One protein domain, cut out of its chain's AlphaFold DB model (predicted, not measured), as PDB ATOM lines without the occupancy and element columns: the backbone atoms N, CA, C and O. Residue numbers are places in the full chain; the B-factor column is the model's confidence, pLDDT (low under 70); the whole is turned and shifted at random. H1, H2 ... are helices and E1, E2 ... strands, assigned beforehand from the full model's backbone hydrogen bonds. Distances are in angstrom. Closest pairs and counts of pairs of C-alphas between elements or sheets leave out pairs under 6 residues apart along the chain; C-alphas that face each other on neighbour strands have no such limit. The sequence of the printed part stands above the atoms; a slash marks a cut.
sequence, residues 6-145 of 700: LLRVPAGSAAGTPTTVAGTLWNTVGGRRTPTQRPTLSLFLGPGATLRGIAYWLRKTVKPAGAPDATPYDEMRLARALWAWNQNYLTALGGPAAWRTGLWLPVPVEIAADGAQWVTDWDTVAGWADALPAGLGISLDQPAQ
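What this domain is: This is residues 6 to 145 of the 700 residues of an uncharacterized protein of Micromonospora sp. S4605 (UniProt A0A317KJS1). A five-stranded sheet, strongly twisted and curled like part of a barrel, has helix H1 over it, while H2 crosses both H1 and H5 at nearly right angles and reaches the sheet only with its last residues. H3 and H4, two short helices, follow beyond the end of H2, and a long loop, residues 23 to 39, runs past the sheet on the side away from H1. The printed part has 140 residues, with five named helices and five named strands in the order E1 E2 E3 H1 H2 H3 H4 E4 E5 H5. The mixed sheet runs E1, E3, E4, E5, E2, and the class is mixed, helices and strands. The whole is compact, with a radius of gyration of the C-alphas of 14.3 A, and spans 40 by 32 by 26 A.

How they stand to each other: E1, residues 6 to 8, is an edge strand, antiparallel to E3, residues 40 to 45, with N 6 and O 44 3.0 A apart. E3 is antiparallel to E4, residues 104 to 111, with N 41 and O 109 2.8 A apart. E4 bends by 85 degrees at residue 108 and forms a hairpin with E5, residues 117 to 120, where N 110 and O 119 are 2.8 A apart. E5 is parallel to the other edge strand, E2, residues 19 to 22, with N 21 and O 118 2.8 A apart. H1, residues 51 to 61, is on the sheet at a height of 8.5 A, only just over E3 with 3 C-alphas, and runs slantwise to the strands, at 53 degrees to E3 on the local plane. H2, residues 72 to 85, touches H1, the closest C-alphas being those of Arg 52 and Ala 79 at 5.1 A; at 71 degrees they are only just about perpendicular. H2 also touches H5, residues 122 to 131, about perpendicular at 76 degrees, with the closest C-alphas, those of Ala 81 and Ala 129, 4.0 A apart. H2 only grazes the sheet with residues 81 to 85, and H5 with residues 122 to 125. H1 and H5 are apart. H3, residues 87 to 92, and H4, residues 95 to 98, are not on the sheet; they only just touch, and only at the corner, with 3 pairs of C-alphas within 8 A, the closest those of Leu 90 and Ala 98 at 6.4 A. Every O i to N i+4 pair is within hydrogen-bond range in H1, H2, H3 and H5; H4 is too short for one.

Where its parts are: E1 begins at C-alpha 6, (-26.832, 22.793, 2.622). E3 measures 15.8 A from first to last C-alpha, H1 15.2 A, H2 20.1 A and E4 17.1 A. H5 measures 14.4 A and ends at C-alpha 131, (-14.214, 44.854, -9.947).

The domain as a whole: The C-alphas of Ala 15 and Gly 135 are the two farthest apart, at 42.4 A. The printed part has no cut. The link from E2 to E3 is long, and residues 132 to 145 hold no named element. Confidence is low, under 70, at residues 11 to 16, 70 to 73 and 136.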
ATOM      1  N   LEU A   6     -27.057  23.261   1.267       83.25
ATOM      2  CA  LEU A   6     -26.832  22.793   2.622       83.25
ATOM      3  C   LEU A   6     -25.863  23.759   3.312       83.25
ATOM      4  O   LEU A   6     -24.708  23.888   2.902       83.25
ATOM      5  N   LEU A   7     -26.354  24.463   4.333       84.31
ATOM      6  CA  LEU A   7     -25.528  25.320   5.178       84.31
ATOM      7  C   LEU A   7     -24.749  24.458   6.166       84.31
ATOM      8  O   LEU A   7     -25.352  23.661   6.881       84.31
ATOM      9  N   ARG A   8     -23.444  24.693   6.284       83.12
ATOM     10  CA  ARG A   8     -22.637  24.122   7.359       83.12
ATOM     11  C   ARG A   8     -21.876  25.225   8.087       83.12
ATOM     12  O   ARG A   8     -21.271  26.102   7.472       83.12
ATOM     13  N   VAL A   9     -21.968  25.177   9.411       74.06
ATOM     14  CA  VAL A   9     -21.296  26.091  10.332       74.06
ATOM     15  C   VAL A   9     -20.217  25.278  11.060       74.06
ATOM     16  O   VAL A   9     -20.563  24.243  11.631       74.06
ATOM     17  N   PRO A  10     -18.937  25.689  11.012       72.56
ATOM     18  CA  PRO A  10     -17.859  25.116  11.821       72.56
ATOM     19  C   PRO A  10     -18.216  24.976  13.308       72.56
ATOM     20  O   PRO A  10     -19.014  25.764  13.833       72.56
ATOM     21  N   ALA A  11     -17.619  23.998  13.999       62.00
ATOM     22  CA  ALA A  11     -17.880  23.792  15.417       62.00
ATOM     23  C   ALA A  11     -17.439  25.009  16.249       62.00
ATOM     24  O   ALA A  11     -16.525  25.752  15.891       62.00
ATOM     25  N   GLY A  12     -18.136  25.234  17.365       56.59
ATOM     26  CA  GLY A  12     -17.928  26.396  18.234       56.59
ATOM     27  C   GLY A  12     -18.905  27.551  18.003       56.59
ATOM     28  O   GLY A  12     -18.944  28.461  18.826       56.59
ATOM     29  N   SER A  13     -19.751  27.513  16.965       57.62
ATOM     30  CA  SER A  13     -20.861  28.467  16.865       57.62
ATOM     31  C   SER A  13     -21.867  28.260  17.998       57.62
ATOM     32  O   SER A  13     -22.277  27.125  18.259       57.62
ATOM     33  N   ALA A  14     -22.301  29.342  18.645       61.12
ATOM     34  CA  ALA A  14     -23.304  29.271  19.704       61.12
ATOM     35  C   ALA A  14     -24.613  28.622  19.206       61.12
ATOM     36  O   ALA A  14     -25.012  28.804  18.056       61.12
ATOM     37  N   ALA A  15     -25.302  27.878  20.077       58.38
ATOM     38  CA  ALA A  15     -26.598  27.289  19.748       58.38
ATOM     39  C   ALA A  15     -27.631  28.389  19.419       58.38
ATOM     40  O   ALA A  15     -27.929  29.238  20.258       58.38
ATOM     41  N   GLY A  16     -28.188  28.355  18.206       67.12
ATOM     42  CA  GLY A  16     -29.104  29.371  17.671       67.12
ATOM     43  C   GLY A  16     -28.545  30.043  16.416       67.12
ATOM     44  O   GLY A  16     -27.419  29.772  16.020       67.12
ATOM     45  N   THR A  17     -29.331  30.899  15.757       72.25
ATOM     46  CA  THR A  17     -28.836  31.692  14.619       72.25
ATOM     47  C   THR A  17     -27.931  32.806  15.154       72.25
ATOM     48  O   THR A  17     -28.449  33.697  15.838       72.25
ATOM     49  N   PRO A  18     -26.613  32.794  14.882       81.69
ATOM     50  CA  PRO A  18     -25.703  33.812  15.396       81.69
ATOM     51  C   PRO A  18     -26.099  35.202  14.900       81.69
ATOM     52  O   PRO A  18     -26.542  35.376  13.760       81.69
ATOM     53  N   THR A  19     -25.938  36.220  15.747       87.94
ATOM     54  CA  THR A  19     -26.186  37.601  15.309       87.94
ATOM     55  C   THR A  19     -25.158  37.991  14.255       87.94
ATOM     56  O   THR A  19     -23.961  37.785  14.451       87.94
ATOM     57  N   THR A  20     -25.608  38.550  13.131       89.00
ATOM     58  CA  THR A  20     -24.683  39.076  12.123       89.00
ATOM     59  C   THR A  20     -24.322  40.522  12.436       89.00
ATOM     60  O   THR A  20     -25.209  41.361  12.618       89.00
ATOM     61  N   VAL A  21     -23.027  40.817  12.463       90.69
ATOM     62  CA  VAL A  21     -22.457  42.144  12.691       90.69
ATOM     63  C   VAL A  21     -21.637  42.591  11.483       90.69
ATOM     64  O   VAL A  21     -21.041  41.779  10.773       90.69
ATOM     65  N   ALA A  22     -21.610  43.903  11.251       88.56
ATOM     66  CA  ALA A  22     -20.710  44.492  10.270       88.56
ATOM     67  C   ALA A  22     -19.281  44.515  10.833       88.56
ATOM     68  O   ALA A  22     -19.071  44.959  11.963       88.56
ATOM     69  N   GLY A  23     -18.302  44.057  10.057       89.00
ATOM     70  CA  GLY A  23     -16.896  44.108  10.451       89.00
ATOM     71  C   GLY A  23     -15.960  43.650   9.342       89.00
ATOM     72  O   GLY A  23     -16.370  42.920   8.447       89.00
ATOM     73  N   THR A  24     -14.700  44.082   9.412       91.50
ATOM     74  CA  THR A  24     -13.682  43.787   8.396       91.50
ATOM     75  C   THR A  24     -13.446  42.287   8.252       91.50
ATOM     76  O   THR A  24     -13.123  41.610   9.234       91.50
ATOM     77  N   LEU A  25     -13.556  41.799   7.014       89.94
ATOM     78  CA  LEU A  25     -13.207  40.432   6.641       89.94
ATOM     79  C   LEU A  25     -11.686  40.253   6.645       89.94
ATOM     80  O   LEU A  25     -10.949  41.062   6.081       89.94
ATOM     81  N   TRP A  26     -11.212  39.185   7.275       90.62
ATOM     82  CA  TRP A  26      -9.809  38.765   7.244       90.62
ATOM     83  C   TRP A  26      -9.493  37.981   5.964       90.62
ATOM     84  O   TRP A  26      -8.360  37.985   5.484       90.62
ATOM     85  N   ASN A  27     -10.508  37.338   5.393       87.06
ATOM     86  CA  ASN A  27     -10.447  36.570   4.164       87.06
ATOM     87  C   ASN A  27     -10.844  37.434   2.968       87.06
ATOM     88  O   ASN A  27     -12.023  37.682   2.703       87.06
ATOM     89  N   THR A  28      -9.850  37.868   2.200       86.00
ATOM     90  CA  THR A  28     -10.059  38.686   0.994       86.00
ATOM     91  C   THR A  28     -10.268  37.863  -0.275       86.00
ATOM     92  O   THR A  28     -10.642  38.419  -1.305       86.00
ATOM     93  N   VAL A  29     -10.071  36.545  -0.201       87.88
ATOM     94  CA  VAL A  29     -10.324  35.579  -1.275       87.88
ATOM     95  C   VAL A  29     -11.016  34.340  -0.707       87.88
ATOM     96  O   VAL A  29     -10.800  33.980   0.450       87.88
ATOM     97  N   GLY A  30     -11.864  33.711  -1.516       85.19
ATOM     98  CA  GLY A  30     -12.500  32.438  -1.202       85.19
ATOM     99  C   GLY A  30     -11.575  31.252  -1.478       85.19
ATOM    100  O   GLY A  30     -10.551  31.380  -2.152       85.19
ATOM    101  N   GLY A  31     -11.976  30.087  -0.979       85.25
ATOM    102  CA  GLY A  31     -11.270  28.818  -1.136       85.25
ATOM    103  C   GLY A  31     -10.725  28.272   0.179       85.25
ATOM    104  O   GLY A  31     -11.278  28.530   1.251       85.25
ATOM    105  N   ARG A  32      -9.652  27.485   0.063       80.88
ATOM    106  CA  ARG A  32      -8.992  26.822   1.187       80.88
ATOM    107  C   ARG A  32      -8.398  27.841   2.157       80.88
ATOM    108  O   ARG A  32      -7.878  28.875   1.735       80.88
ATOM    109  N   ARG A  33      -8.471  27.535   3.451       77.69
ATOM    110  CA  ARG A  33      -8.013  28.442   4.506       77.69
ATOM    111  C   ARG A  33      -6.551  28.202   4.847       77.69
ATOM    112  O   ARG A  33      -6.084  27.067   4.850       77.69
ATOM    113  N   THR A  34      -5.856  29.262   5.237       75.94
ATOM    114  CA  THR A  34      -4.632  29.137   6.026       75.94
ATOM    115  C   THR A  34      -4.984  29.044   7.517       75.94
ATOM    116  O   THR A  34      -6.008  29.590   7.941       75.94
ATOM    117  N   PRO A  35      -4.143  28.420   8.360       73.88
ATOM    118  CA  PRO A  35      -4.403  28.309   9.801       73.88
ATOM    119  C   PRO A  35      -4.600  29.652  10.526       73.88
ATOM    120  O   PRO A  35      -5.163  29.699  11.615       73.88
ATOM    121  N   THR A  36      -4.138  30.759   9.936       79.06
ATOM    122  CA  THR A  36      -4.244  32.112  10.503       79.06
ATOM    123  C   THR A  36      -5.559  32.821  10.169       79.06
ATOM    124  O   THR A  36      -5.814  33.913  10.677       79.06
ATOM    125  N   GLN A  37      -6.375  32.256   9.280       85.62
ATOM    126  CA  GLN A  37      -7.623  32.854   8.817       85.62
ATOM    127  C   GLN A  37      -8.808  32.487   9.716       85.62
ATOM    128  O   GLN A  37      -8.898  31.380  10.249       85.62
ATOM    129  N   ARG A  38      -9.764  33.415   9.858       86.44
ATOM    130  CA  ARG A  38     -11.024  33.128  10.558       86.44
ATOM    131  C   ARG A  38     -11.831  32.075   9.795       86.44
ATOM    132  O   ARG A  38     -11.808  32.086   8.560       86.44
ATOM    133  N   PRO A  39     -12.580  31.202  10.492       86.88
ATOM    134  CA  PRO A  39     -13.508  30.297   9.837       86.88
ATOM    135  C   PRO A  39     -14.532  31.067   9.014       86.88
ATOM    136  O   PRO A  39     -15.093  32.055   9.482       86.88
ATOM    137  N   THR A  40     -14.773  30.603   7.795       89.81
ATOM    138  CA  THR A  40     -15.814  31.131   6.920       89.81
ATOM    139  C   THR A  40     -17.010  30.198   6.931       89.81
ATOM    140  O   THR A  40     -16.887  28.972   6.995       89.81
ATOM    141  N   LEU A  41     -18.194  30.789   6.851       90.75
ATOM    142  CA  LEU A  41     -19.405  30.055   6.547       90.75
ATOM    143  C   LEU A  41     -19.248  29.403   5.170       90.75
ATOM    144  O   LEU A  41     -18.658  29.982   4.255       90.75
ATOM    145  N   SER A  42     -19.775  28.196   5.019       93.12
ATOM    146  CA  SER A  42     -19.657  27.447   3.776       93.12
ATOM    147  C   SER A  42     -20.967  26.766   3.413       93.12
ATOM    148  O   SER A  42     -21.770  26.391   4.271       93.12
ATOM    149  N   LEU A  43     -21.178  26.634   2.109       94.69
ATOM    150  CA  LEU A  43     -22.353  26.029   1.508       94.69
ATOM    151  C   LEU A  43     -21.933  24.830   0.675       94.69
ATOM    152  O   LEU A  43     -20.968  24.916  -0.078       94.69
ATOM    153  N   PHE A  44     -22.708  23.756   0.737       96.25
ATOM    154  CA  PHE A  44     -22.656  22.710  -0.279       96.25
ATOM    155  C   PHE A  44     -23.811  22.906  -1.251       96.25
ATOM    156  O   PHE A  44     -24.971  23.054  -0.846       96.25
ATOM    157  N   LEU A  45     -23.490  22.946  -2.543       95.50
ATOM    158  CA  LEU A  45     -24.491  23.178  -3.579       95.50
ATOM    159  C   LEU A  45     -25.401  21.959  -3.725       95.50
ATOM    160  O   LEU A  45     -24.945  20.885  -4.092       95.50
ATOM    161  N   GLY A  46     -26.697  22.095  -3.490       93.56
ATOM    162  CA  GLY A  46     -27.661  21.075  -3.888       93.56
ATOM    163  C   GLY A  46     -28.027  21.194  -5.374       93.56
ATOM    164  O   GLY A  46     -27.692  22.179  -6.045       93.56
ATOM    165  N   PRO A  47     -28.768  20.211  -5.907       89.31
ATOM    166  CA  PRO A  47     -29.283  20.269  -7.268       89.31
ATOM    167  C   PRO A  47     -30.085  21.547  -7.537       89.31
ATOM    168  O   PRO A  47     -30.960  21.923  -6.751       89.31
ATOM    169  N   GLY A  48     -29.812  22.216  -8.658       88.44
ATOM    170  CA  GLY A  48     -30.526  23.435  -9.046       88.44
ATOM    171  C   GLY A  48     -30.081  24.716  -8.329       88.44
ATOM    172  O   GLY A  48     -30.684  25.764  -8.567       88.44
ATOM    173  N   ALA A  49     -29.055  24.663  -7.472       92.88
ATOM    174  CA  ALA A  49     -28.486  25.845  -6.829       92.88
ATOM    175  C   ALA A  49     -27.891  26.813  -7.866       92.88
ATOM    176  O   ALA A  49     -27.081  26.415  -8.702       92.88
ATOM    177  N   THR A  50     -28.264  28.091  -7.812       94.38
ATOM    178  CA  THR A  50     -27.669  29.148  -8.653       94.38
ATOM    179  C   THR A  50     -26.928  30.166  -7.790       94.38
ATOM    180  O   THR A  50     -27.289  30.370  -6.629       94.38
ATOM    181  N   LEU A  51     -25.928  30.863  -8.346       93.50
ATOM    182  CA  LEU A  51     -25.233  31.957  -7.644       93.50
ATOM    183  C   LEU A  51     -26.216  33.023  -7.158       93.50
ATOM    184  O   LEU A  51     -26.131  33.490  -6.023       93.50
ATOM    185  N   ARG A  52     -27.190  33.378  -8.001       92.06
ATOM    186  CA  ARG A  52     -28.239  34.330  -7.636       92.06
ATOM    187  C   ARG A  52     -29.139  33.809  -6.515       92.06
ATOM    188  O   ARG A  52     -29.499  34.570  -5.620       92.06
ATOM    189  N   GLY A  53     -29.480  32.522  -6.531       92.38
ATOM    190  CA  GLY A  53     -30.220  31.875  -5.449       92.38
ATOM    191  C   GLY A  53     -29.460  31.944  -4.124       92.38
ATOM    192  O   GLY A  53     -30.042  32.297  -3.100       92.38
ATOM    193  N   ILE A  54     -28.156  31.679  -4.146       93.25
ATOM    194  CA  ILE A  54     -27.287  31.770  -2.966       93.25
ATOM    195  C   ILE A  54     -27.200  33.207  -2.453       93.25
ATOM    196  O   ILE A  54     -27.347  33.431  -1.255       93.25
ATOM    197  N   ALA A  55     -27.030  34.189  -3.341       93.00
ATOM    198  CA  ALA A  55     -27.044  35.602  -2.974       93.00
ATOM    199  C   ALA A  55     -28.370  36.000  -2.297       93.00
ATOM    200  O   ALA A  55     -28.366  36.645  -1.248       93.00
ATOM    201  N   TYR A  56     -29.503  35.552  -2.846       90.25
ATOM    202  CA  TYR A  56     -30.817  35.732  -2.226       90.25
ATOM    203  C   TYR A  56     -30.888  35.094  -0.828       90.25
ATOM    204  O   TYR A  56     -31.376  35.721   0.116       90.25
ATOM    205  N   TRP A  57     -30.379  33.869  -0.672       90.75
ATOM    206  CA  TRP A  57     -30.346  33.169   0.613       90.75
ATOM    207  C   TRP A  57     -29.474  33.897   1.647       90.75
ATOM    208  O   TRP A  57     -29.957  34.181   2.743       90.75
ATOM    209  N   LEU A  58     -28.241  34.276   1.294       89.81
ATOM    210  CA  LEU A  58     -27.321  35.009   2.175       89.81
ATOM    211  C   LEU A  58     -27.945  36.301   2.675       89.81
ATOM    212  O   LEU A  58     -27.927  36.594   3.865       89.81
ATOM    213  N   ARG A  59     -28.570  37.051   1.774       86.56
ATOM    214  CA  ARG A  59     -29.246  38.299   2.106       86.56
ATOM    215  C   ARG A  59     -30.439  38.095   3.044       86.56
ATOM    216  O   ARG A  59     -30.790  38.996   3.794       86.56
ATOM    217  N   LYS A  60     -31.115  36.950   2.987       85.12
ATOM    218  CA  LYS A  60     -32.246  36.666   3.878       85.12
ATOM    219  C   LYS A  60     -31.782  36.175   5.251       85.12
ATOM    220  O   LYS A  60     -32.428  36.487   6.246       85.12
ATOM    221  N   THR A  61     -30.690  35.417   5.289       85.19
ATOM    222  CA  THR A  61     -30.249  34.677   6.479       85.19
ATOM    223  C   THR A  61     -29.142  35.390   7.261       85.19
ATOM    224  O   THR A  61     -29.119  35.303   8.482       85.19
ATOM    225  N   VAL A  62     -28.253  36.119   6.583       85.56
ATOM    226  CA  VAL A  62     -27.027  36.733   7.139       85.56
ATOM    227  C   VAL A  62     -27.121  38.266   7.142       85.56
ATOM    228  O   VAL A  62     -26.135  38.992   7.130       85.56
ATOM    229  N   LYS A  63     -28.330  38.821   7.099       81.31
ATOM    230  CA  LYS A  63     -28.521  40.273   7.115       81.31
ATOM    231  C   LYS A  63     -28.356  40.812   8.542       81.31
ATOM    232  O   LYS A  63     -29.101  40.375   9.420       81.31
ATOM    233  N   PRO A  64     -27.467  41.797   8.780       77.94
ATOM    234  CA  PRO A  64     -27.388  42.472  10.069       77.94
ATOM    235  C   PRO A  64     -28.728  43.100  10.460       77.94
ATOM    236  O   PRO A  64     -29.455  43.638   9.616       77.94
ATOM    237  N   ALA A  65     -29.053  43.057  11.751       77.31
ATOM    238  CA  ALA A  65     -30.272  43.665  12.267       77.31
ATOM    239  C   ALA A  65     -30.319  45.168  11.927       77.31
ATOM    240  O   ALA A  65     -29.348  45.892  12.132       77.31
ATOM    241  N   GLY A  66     -31.451  45.636  11.393       75.00
ATOM    242  CA  GLY A  66     -31.650  47.043  11.024       75.00
ATOM    243  C   GLY A  66     -31.101  47.461   9.655       75.00
ATOM    244  O   GLY A  66     -31.376  48.580   9.230       75.00
ATOM    245  N   ALA A  67     -30.392  46.590   8.924       73.81
ATOM    246  CA  ALA A  67     -30.018  46.886   7.541       73.81
ATOM    247  C   ALA A  67     -31.281  47.064   6.658       73.81
ATOM    248  O   ALA A  67     -32.298  46.400   6.904       73.81
ATOM    249  N   PRO A  68     -31.264  47.931   5.629       70.81
ATOM    250  CA  PRO A  68     -32.398  48.090   4.721       70.81
ATOM    251  C   PRO A  68     -32.690  46.789   3.966       70.81
ATOM    252  O   PRO A  68     -31.809  45.953   3.758       70.81
ATOM    253  N   ASP A  69     -33.946  46.581   3.570       71.31
ATOM    254  CA  ASP A  69     -34.267  45.486   2.658       71.31
ATOM    255  C   ASP A  69     -33.622  45.755   1.307       71.31
ATOM    256  O   ASP A  69     -33.896  46.760   0.660       71.31
ATOM    257  N   ALA A  70     -32.751  44.845   0.886       62.84
ATOM    258  CA  ALA A  70     -32.105  44.967  -0.405       62.84
ATOM    259  C   ALA A  70     -33.115  44.911  -1.577       62.84
ATOM    260  O   ALA A  70     -34.268  44.464  -1.492       62.84
ATOM    261  N   THR A  71     -32.652  45.331  -2.729       66.88
ATOM    262  CA  THR A  71     -33.358  45.287  -4.001       66.88
ATOM    263  C   THR A  71     -32.928  44.044  -4.799       66.88
ATOM    264  O   THR A  71     -31.904  43.430  -4.492       66.88
ATOM    265  N   PRO A  72     -33.657  43.648  -5.857       66.06
ATOM    266  CA  PRO A  72     -33.173  42.628  -6.794       66.06
ATOM    267  C   PRO A  72     -31.834  42.990  -7.465       66.06
ATOM    268  O   PRO A  72     -31.103  42.104  -7.906       66.06
ATOM    269  N   TYR A  73     -31.505  44.284  -7.551       64.19
ATOM    270  CA  TYR A  73     -30.208  44.763  -8.033       64.19
ATOM    271  C   TYR A  73     -29.077  44.376  -7.069       64.19
ATOM    272  O   TYR A  73     -28.017  43.928  -7.508       64.19
ATOM    273  N   ASP A  74     -29.340  44.427  -5.761       79.25
ATOM    274  CA  ASP A  74     -28.380  44.028  -4.728       79.25
ATOM    275  C   ASP A  74     -28.114  42.515  -4.740       79.25
ATOM    276  O   ASP A  74     -26.992  42.088  -4.485       79.25
ATOM    277  N   GLU A  75     -29.097  41.689  -5.121       86.06
ATOM    278  CA  GLU A  75     -28.901  40.238  -5.300       86.06
ATOM    279  C   GLU A  75     -27.952  39.925  -6.456       86.06
ATOM    280  O   GLU A  75     -27.071  39.077  -6.331       86.06
ATOM    281  N   MET A  76     -28.117  40.608  -7.592       87.50
ATOM    282  CA  MET A  76     -27.250  40.415  -8.753       87.50
ATOM    283  C   MET A  76     -25.832  40.916  -8.473       87.50
ATOM    284  O   MET A  76     -24.859  40.267  -8.864       87.50
ATOM    285  N   ARG A  77     -25.704  42.043  -7.763       90.31
ATOM    286  CA  ARG A  77     -24.409  42.569  -7.323       90.31
ATOM    287  C   ARG A  77     -23.732  41.607  -6.344       90.31
ATOM    288  O   ARG A  77     -22.576  41.261  -6.559       90.31
ATOM    289  N   LEU A  78     -24.455  41.073  -5.358       91.44
ATOM    290  CA  LEU A  78     -23.922  40.069  -4.435       91.44
ATOM    291  C   LEU A  78     -23.531  38.765  -5.148       91.44
ATOM    292  O   LEU A  78     -22.466  38.221  -4.880       91.44
ATOM    293  N   ALA A  79     -24.328  38.280  -6.100       93.00
ATOM    294  CA  ALA A  79     -23.977  37.096  -6.887       93.00
ATOM    295  C   ALA A  79     -22.668  37.288  -7.675       93.00
ATOM    296  O   ALA A  79     -21.849  36.371  -7.742       93.00
ATOM    297  N   ARG A  80     -22.435  38.491  -8.220       93.12
ATOM    298  CA  ARG A  80     -21.147  38.854  -8.833       93.12
ATOM    299  C   ARG A  80     -20.031  38.863  -7.793       93.12
ATOM    300  O   ARG A  80     -19.011  38.229  -8.024       93.12
ATOM    301  N   ALA A  81     -20.233  39.496  -6.640       93.50
ATOM    302  CA  ALA A  81     -19.238  39.506  -5.568       93.50
ATOM    303  C   ALA A  81     -18.819  38.093  -5.131       93.50
ATOM    304  O   ALA A  81     -17.629  37.824  -4.991       93.50
ATOM    305  N   LEU A  82     -19.781  37.176  -4.971       94.06
ATOM    306  CA  LEU A  82     -19.516  35.778  -4.620       94.06
ATOM    307  C   LEU A  82     -18.633  35.083  -5.654       94.06
ATOM    308  O   LEU A  82     -17.735  34.330  -5.277       94.06
ATOM    309  N   TRP A  83     -18.878  35.339  -6.941       93.19
ATOM    310  CA  TRP A  83     -18.027  34.819  -8.002       93.19
ATOM    311  C   TRP A  83     -16.623  35.426  -7.959       93.19
ATOM    312  O   TRP A  83     -15.654  34.678  -8.009       93.19
ATOM    313  N   ALA A  84     -16.505  36.756  -7.852       93.19
ATOM    314  CA  ALA A  84     -15.213  37.452  -7.785       93.19
ATOM    315  C   ALA A  84     -14.349  36.884  -6.667       93.19
ATOM    316  O   ALA A  84     -13.198  36.514  -6.882       93.19
ATOM    317  N   TRP A  85     -14.938  36.789  -5.479       94.25
ATOM    318  CA  TRP A  85     -14.252  36.326  -4.290       94.25
ATOM    319  C   TRP A  85     -13.780  34.874  -4.436       94.25
ATOM    320  O   TRP A  85     -12.657  34.557  -4.062       94.25
ATOM    321  N   ASN A  86     -14.583  34.008  -5.062       94.38
ATOM    322  CA  ASN A  86     -14.238  32.607  -5.310       94.38
ATOM    323  C   ASN A  86     -13.504  32.355  -6.641       94.38
ATOM    324  O   ASN A  86     -13.275  31.199  -6.988       94.38
ATOM    325  N   GLN A  87     -13.132  33.378  -7.417       92.50
ATOM    326  CA  GLN A  87     -12.683  33.184  -8.800       92.50
ATOM    327  C   GLN A  87     -11.451  32.278  -8.901       92.50
ATOM    328  O   GLN A  87     -11.434  31.363  -9.724       92.50
ATOM    329  N   ASN A  88     -10.433  32.512  -8.071       90.69
ATOM    330  CA  ASN A  88      -9.202  31.715  -8.089       90.69
ATOM    331  C   ASN A  88      -9.467  30.274  -7.649       90.69
ATOM    332  O   ASN A  88      -9.008  29.340  -8.300       90.69
ATOM    333  N   TYR A  89     -10.266  30.111  -6.594       92.81
ATOM    334  CA  TYR A  89     -10.692  28.812  -6.091       92.81
ATOM    335  C   TYR A  89     -11.445  28.009  -7.160       92.81
ATOM    336  O   TYR A  89     -11.049  26.899  -7.500       92.81
ATOM    337  N   LEU A  90     -12.464  28.603  -7.783       92.31
ATOM    338  CA  LEU A  90     -13.222  27.952  -8.849       92.31
ATOM    339  C   LEU A  90     -12.345  27.674 -10.068       92.31
ATOM    340  O   LEU A  90     -12.464  26.610 -10.657       92.31
ATOM    341  N   THR A  91     -11.435  28.582 -10.430       92.06
ATOM    342  CA  THR A  91     -10.487  28.371 -11.537       92.06
ATOM    343  C   THR A  91      -9.591  27.162 -11.279       92.06
ATOM    344  O   THR A  91      -9.430  26.338 -12.178       92.06
ATOM    345  N   ALA A  92      -9.080  27.001 -10.054       90.88
ATOM    346  CA  ALA A  92      -8.293  25.834  -9.656       90.88
ATOM    347  C   ALA A  92      -9.091  24.517  -9.731       90.88
ATOM    348  O   ALA A  92      -8.505  23.460  -9.950       90.88
ATOM    349  N   LEU A  93     -10.422  24.585  -9.618       92.00
ATOM    350  CA  LEU A  93     -11.343  23.454  -9.774       92.00
ATOM    351  C   LEU A  93     -11.871  23.263 -11.212       92.00
ATOM    352  O   LEU A  93     -12.761  22.446 -11.438       92.00
ATOM    353  N   GLY A  94     -11.359  24.003 -12.201       91.94
ATOM    354  CA  GLY A  94     -11.805  23.906 -13.603       91.94
ATOM    355  C   GLY A  94     -12.804  24.986 -14.041       91.94
ATOM    356  O   GLY A  94     -13.479  24.853 -15.066       91.94
ATOM    357  N   GLY A  95     -12.910  26.076 -13.286       90.50
ATOM    358  CA  GLY A  95     -13.696  27.261 -13.615       90.50
ATOM    359  C   GLY A  95     -15.208  27.001 -13.583       90.50
ATOM    360  O   GLY A  95     -15.705  26.363 -12.657       90.50
ATOM    361  N   PRO A  96     -15.980  27.472 -14.582       89.19
ATOM    362  CA  PRO A  96     -17.431  27.269 -14.623       89.19
ATOM    363  C   PRO A  96     -17.873  25.797 -14.606       89.19
ATOM    364  O   PRO A  96     -18.993  25.505 -14.191       89.19
ATOM    365  N   ALA A  97     -17.014  24.865 -15.038       91.31
ATOM    366  CA  ALA A  97     -17.320  23.435 -15.020       91.31
ATOM    367  C   ALA A  97     -17.405  22.855 -13.596       91.31
ATOM    368  O   ALA A  97     -18.084  21.844 -13.412       91.31
ATOM    369  N   ALA A  98     -16.787  23.520 -12.611       92.94
ATOM    370  CA  ALA A  98     -16.840  23.160 -11.195       92.94
ATOM    371  C   ALA A  98     -18.206  23.450 -10.547       92.94
ATOM    372  O   ALA A  98     -18.470  22.994  -9.438       92.94
ATOM    373  N   TRP A  99     -19.090  24.209 -11.215       95.12
ATOM    374  CA  TRP A  99     -20.415  24.558 -10.693       95.12
ATOM    375  C   TRP A  99     -21.379  23.362 -10.745       95.12
ATOM    376  O   TRP A  99     -22.267  23.256 -11.600       95.12
ATOM    377  N   ARG A 100     -21.169  22.422  -9.824       95.81
ATOM    378  CA  ARG A 100     -21.844  21.126  -9.737       95.81
ATOM    379  C   ARG A 100     -22.442  20.918  -8.356       95.81
ATOM    380  O   ARG A 100     -22.049  21.545  -7.375       95.81
ATOM    381  N   THR A 101     -23.415  20.019  -8.297       95.62
ATOM    382  CA  THR A 101     -23.982  19.533  -7.040       95.62
ATOM    383  C   THR A 101     -22.847  18.995  -6.161       95.62
ATOM    384  O   THR A 101     -21.959  18.298  -6.642       95.62
ATOM    385  N   GLY A 102     -22.858  19.360  -4.886       96.38
ATOM    386  CA  GLY A 102     -21.861  19.009  -3.888       96.38
ATOM    387  C   GLY A 102     -20.643  19.925  -3.808       96.38
ATOM    388  O   GLY A 102     -19.859  19.751  -2.880       96.38
ATOM    389  N   LEU A 103     -20.489  20.907  -4.709       97.00
ATOM    390  CA  LEU A 103     -19.395  21.878  -4.624       97.00
ATOM    391  C   LEU A 103     -19.409  22.545  -3.245       97.00
ATOM    392  O   LEU A 103     -20.433  23.103  -2.834       97.00
ATOM    393  N   TRP A 104     -18.265  22.513  -2.569       96.12
ATOM    394  CA  TRP A 104     -18.026  23.294  -1.370       96.12
ATOM    395  C   TRP A 104     -17.745  24.731  -1.793       96.12
ATOM    396  O   TRP A 104     -16.704  25.047  -2.364       96.12
ATOM    397  N   LEU A 105     -18.690  25.622  -1.519       95.56
ATOM    398  CA  LEU A 105     -18.577  27.043  -1.792       95.56
ATOM    399  C   LEU A 105     -18.471  27.814  -0.471       95.56
ATOM    400  O   LEU A 105     -19.486  27.971   0.221       95.56
ATOM    401  N   PRO A 106     -17.288  28.326  -0.097       94.38
ATOM    402  CA  PRO A 106     -17.217  29.275   1.000       94.38
ATOM    403  C   PRO A 106     -18.004  30.539   0.626       94.38
ATOM    404  O   PRO A 106     -18.179  30.870  -0.556       94.38
ATOM    405  N   VAL A 107     -18.458  31.289   1.630       94.31
ATOM    406  CA  VAL A 107     -19.102  32.605   1.455       94.31
ATOM    407  C   VAL A 107     -18.393  33.667   2.312       94.31
ATOM    408  O   VAL A 107     -17.774  33.306   3.314       94.31
ATOM    409  N   PRO A 108     -18.459  34.967   1.956       94.06
ATOM    410  CA  PRO A 108     -17.716  36.035   2.633       94.06
ATOM    411  C   PRO A 108     -18.389  36.465   3.945       94.06
ATOM    412  O   PRO A 108     -18.796  37.611   4.149       94.06
ATOM    413  N   VAL A 109     -18.555  35.484   4.822       92.62
ATOM    414  CA  VAL A 109     -19.130  35.586   6.155       92.62
ATOM    415  C   VAL A 109     -18.202  34.809   7.069       92.62
ATOM    416  O   VAL A 109     -18.048  33.598   6.921       92.62
ATOM    417  N   GLU A 110     -17.569  35.501   7.998       92.62
ATOM    418  CA  GLU A 110     -16.645  34.918   8.961       92.62
ATOM    419  C   GLU A 110     -17.339  34.630  10.281       92.62
ATOM    420  O   GLU A 110     -18.304  35.289  10.660       92.62
ATOM    421  N   ILE A 111     -16.822  33.656  11.012       90.19
ATOM    422  CA  ILE A 111     -17.250  33.359  12.371       90.19
ATOM    423  C   ILE A 111     -16.291  34.082  13.309       90.19
ATOM    424  O   ILE A 111     -15.068  33.939  13.204       90.19
ATOM    425  N   ALA A 112     -16.845  34.906  14.198       89.94
ATOM    426  CA  ALA A 112     -16.068  35.569  15.234       89.94
ATOM    427  C   ALA A 112     -15.369  34.532  16.129       89.94
ATOM    428  O   ALA A 112     -15.819  33.396  16.251       89.94
ATOM    429  N   ALA A 113     -14.269  34.921  16.776       86.00
ATOM    430  CA  ALA A 113     -13.464  33.998  17.583       86.00
ATOM    431  C   ALA A 113     -14.239  33.353  18.751       86.00
ATOM    432  O   ALA A 113     -13.868  32.279  19.209       86.00
ATOM    433  N   ASP A 114     -15.308  34.000  19.223       84.50
ATOM    434  CA  ASP A 114     -16.201  33.486  20.266       84.50
ATOM    435  C   ASP A 114     -17.335  32.592  19.729       84.50
ATOM    436  O   ASP A 114     -18.113  32.054  20.513       84.50
ATOM    437  N   GLY A 115     -17.470  32.467  18.403       84.38
ATOM    438  CA  GLY A 115     -18.542  31.730  17.736       84.38
ATOM    439  C   GLY A 115     -19.946  32.329  17.891       84.38
ATOM    440  O   GLY A 115     -20.912  31.770  17.368       84.38
ATOM    441  N   ALA A 116     -20.096  33.457  18.590       85.94
ATOM    442  CA  ALA A 116     -21.394  34.057  18.899       85.94
ATOM    443  C   ALA A 116     -21.906  34.975  17.779       85.94
ATOM    444  O   ALA A 116     -23.104  35.273  17.704       85.94
ATOM    445  N   GLN A 117     -21.003  35.432  16.908       90.56
ATOM    446  CA  GLN A 117     -21.310  36.385  15.849       90.56
ATOM    447  C   GLN A 117     -20.827  35.911  14.482       90.56
ATOM    448  O   GLN A 117     -19.758  35.315  14.336       90.56
ATOM    449  N   TRP A 118     -21.617  36.244  13.467       92.62
ATOM    450  CA  TRP A 118     -21.187  36.216  12.076       92.62
ATOM    451  C   TRP A 118     -20.725  37.610  11.672       92.62
ATOM    452  O   TRP A 118     -21.434  38.587  11.895       92.62
ATOM    453  N   VAL A 119     -19.540  37.712  11.089       91.25
ATOM    454  CA  VAL A 119     -18.912  38.964  10.670       91.25
ATOM    455  C   VAL A 119     -18.933  39.028   9.152       91.25
ATOM    456  O   VAL A 119     -18.492  38.100   8.477       91.25
ATOM    457  N   THR A 120     -19.442  40.119   8.597       92.12
ATOM    458  CA  THR A 120     -19.362  40.370   7.155       92.12
ATOM    459  C   THR A 120     -19.140  41.850   6.871       92.12
ATOM    460  O   THR A 120     -19.523  42.711   7.667       92.12
ATOM    461  N   ASP A 121     -18.525  42.140   5.730       90.75
ATOM    462  CA  ASP A 121     -18.255  43.491   5.249       90.75
ATOM    463  C   ASP A 121     -18.950  43.686   3.900       90.75
ATOM    464  O   ASP A 121     -18.400  43.376   2.841       90.75
ATOM    465  N   TRP A 122     -20.192  44.170   3.941       87.44
ATOM    466  CA  TRP A 122     -20.988  44.352   2.729       87.44
ATOM    467  C   TRP A 122     -20.405  45.399   1.777       87.44
ATOM    468  O   TRP A 122     -20.635  45.285   0.573       87.44
ATOM    469  N   ASP A 123     -19.631  46.365   2.276       87.50
ATOM    470  CA  ASP A 123     -18.983  47.377   1.438       87.50
ATOM    471  C   ASP A 123     -17.814  46.758   0.665       87.50
ATOM    472  O   ASP A 123     -17.717  46.919  -0.554       87.50
ATOM    473  N   THR A 124     -16.981  45.959   1.340       89.88
ATOM    474  CA  THR A 124     -15.914  45.182   0.688       89.88
ATOM    475  C   THR A 124     -16.490  44.186  -0.322       89.88
ATOM    476  O   THR A 124     -16.030  44.122  -1.465       89.88
ATOM    477  N   VAL A 125     -17.547  43.456   0.054       90.12
ATOM    478  CA  VAL A 125     -18.250  42.520  -0.841       90.12
ATOM    479  C   VAL A 125     -18.794  43.252  -2.070       90.12
ATOM    480  O   VAL A 125     -18.620  42.792  -3.199       90.12
ATOM    481  N   ALA A 126     -19.411  44.421  -1.890       87.50
ATOM    482  CA  ALA A 126     -19.892  45.245  -2.992       87.50
ATOM    483  C   ALA A 126     -18.753  45.702  -3.921       87.50
ATOM    484  O   ALA A 126     -18.921  45.680  -5.142       87.50
ATOM    485  N   GLY A 127     -17.581  46.032  -3.367       90.88
ATOM    486  CA  GLY A 127     -16.382  46.369  -4.135       90.88
ATOM    487  C   GLY A 127     -15.914  45.240  -5.062       90.88
ATOM    488  O   GLY A 127     -15.550  45.497  -6.211       90.88
ATOM    489  N   TRP A 128     -15.996  43.978  -4.627       93.44
ATOM    490  CA  TRP A 128     -15.659  42.827  -5.480       93.44
ATOM    491  C   TRP A 128     -16.606  42.665  -6.672       93.44
ATOM    492  O   TRP A 128     -16.174  42.273  -7.758       93.44
ATOM    493  N   ALA A 129     -17.891  42.985  -6.502       89.88
ATOM    494  CA  ALA A 129     -18.852  42.949  -7.603       89.88
ATOM    495  C   ALA A 129     -18.510  43.958  -8.705       89.88
ATOM    496  O   ALA A 129     -18.671  43.659  -9.891       89.88
ATOM    497  N   ASP A 130     -18.053  45.143  -8.303       88.56
ATOM    498  CA  ASP A 130     -17.732  46.243  -9.212       88.56
ATOM    499  C   ASP A 130     -16.408  45.999  -9.952       88.56
ATOM    500  O   ASP A 130     -16.258  46.419 -11.099       88.56
ATOM    501  N   ALA A 131     -15.479  45.260  -9.335       86.25
ATOM    502  CA  ALA A 131     -14.214  44.854  -9.947       86.25
ATOM    503  C   ALA A 131     -14.378  43.805 -11.067       86.25
ATOM    504  O   ALA A 131     -13.481  43.631 -11.892       86.25
ATOM    505  N   LEU A 132     -15.518  43.107 -11.128       83.75
ATOM    506  CA  LEU A 132     -15.786  42.106 -12.160       83.75
ATOM    507  C   LEU A 132     -16.193  42.748 -13.496       83.75
ATOM    508  O   LEU A 132     -17.150  43.525 -13.521       83.75
ATOM    509  N   PRO A 133     -15.593  42.356 -14.634       82.75
ATOM    510  CA  PRO A 133     -16.010  42.828 -15.954       82.75
ATOM    511  C   PRO A 133     -17.480  42.502 -16.266       82.75
ATOM    512  O   PRO A 133     -17.999  41.457 -15.877       82.75
ATOM    513  N   ALA A 134     -18.154  43.354 -17.044       74.56
ATOM    514  CA  ALA A 134     -19.565  43.167 -17.412       74.56
ATOM    515  C   ALA A 134     -19.838  41.961 -18.350       74.56
ATOM    516  O   ALA A 134     -20.995  41.631 -18.593       74.56
ATOM    517  N   GLY A 135     -18.797  41.297 -18.872       74.56
ATOM    518  CA  GLY A 135     -18.882  40.244 -19.896       74.56
ATOM    519  C   GLY A 135     -18.229  38.919 -19.499       74.56
ATOM    520  O   GLY A 135     -17.478  38.351 -20.279       74.56
ATOM    521  N   LEU A 136     -18.486  38.429 -18.286       67.50
ATOM    522  CA  LEU A 136     -17.810  37.249 -17.726       67.50
ATOM    523  C   LEU A 136     -18.057  35.918 -18.449       67.50
ATOM    524  O   LEU A 136     -17.348  34.954 -18.187       67.50
ATOM    525  N   GLY A 137     -19.091  35.829 -19.290       73.81
ATOM    526  CA  GLY A 137     -19.514  34.555 -19.885       73.81
ATOM    527  C   GLY A 137     -20.107  33.563 -18.877       73.81
ATOM    528  O   GLY A 137     -20.313  32.402 -19.215       73.81
ATOM    529  N   ILE A 138     -20.400  34.006 -17.650       77.38
ATOM    530  CA  ILE A 138     -20.971  33.178 -16.585       77.38
ATOM    531  C   ILE A 138     -22.429  33.557 -16.411       77.38
ATOM    532  O   ILE A 138     -22.764  34.728 -16.220       77.38
ATOM    533  N   SER A 139     -23.302  32.559 -16.439       87.06
ATOM    534  CA  SER A 139     -24.704  32.759 -16.108       87.06
ATOM    535  C   SER A 139     -24.891  32.635 -14.595       87.06
ATOM    536  O   SER A 139     -24.759  31.556 -14.024       87.06
ATOM    537  N   LEU A 140     -25.227  33.747 -13.930       89.19
ATOM    538  CA  LEU A 140     -25.524  33.783 -12.485       89.19
ATOM    539  C   LEU A 140     -26.767  32.955 -12.110       89.19
ATOM    540  O   LEU A 140     -26.964  32.605 -10.944       89.19
ATOM    541  N   ASP A 141     -27.600  32.658 -13.108       91.31
ATOM    542  CA  ASP A 141     -28.808  31.845 -13.010       91.31
ATOM    543  C   ASP A 141     -28.582  30.404 -13.500       91.31
ATOM    544  O   ASP A 141     -29.529  29.619 -13.555       91.31
ATOM    545  N   GLN A 142     -27.345  30.028 -13.849       92.00
ATOM    546  CA  GLN A 142     -27.020  28.652 -14.207       92.00
ATOM    547  C   GLN A 142     -27.160  27.747 -12.975       92.00
ATOM    548  O   GLN A 142     -26.499  27.990 -11.960       92.00
ATOM    549  N   PRO A 143     -28.009  26.707 -13.036       92.56
ATOM    550  CA  PRO A 143     -28.108  25.741 -11.957       92.56
ATOM    551  C   PRO A 143     -26.837  24.900 -11.870       92.56
ATOM    552  O   PRO A 143     -26.233  24.558 -12.891       92.56
ATOM    553  N   ALA A 144     -26.472  24.531 -10.644       93.12
ATOM    554  CA  ALA A 144     -25.470  23.517 -10.370       93.12
ATOM    555  C   ALA A 144     -25.820  22.245 -11.146       93.12
ATOM    556  O   ALA A 144     -26.949  21.747 -11.064       93.12
ATOM    557  N   GLN A 145     -24.863  21.742 -11.926       92.81
ATOM    558  CA  GLN A 145     -25.070  20.528 -12.710       92.81
ATOM    559  C   GLN A 145     -25.250  19.329 -11.771       92.81
ATOM    560  O   GLN A 145     -24.658  19.272 -10.690       92.81
TER     561      GLN A 145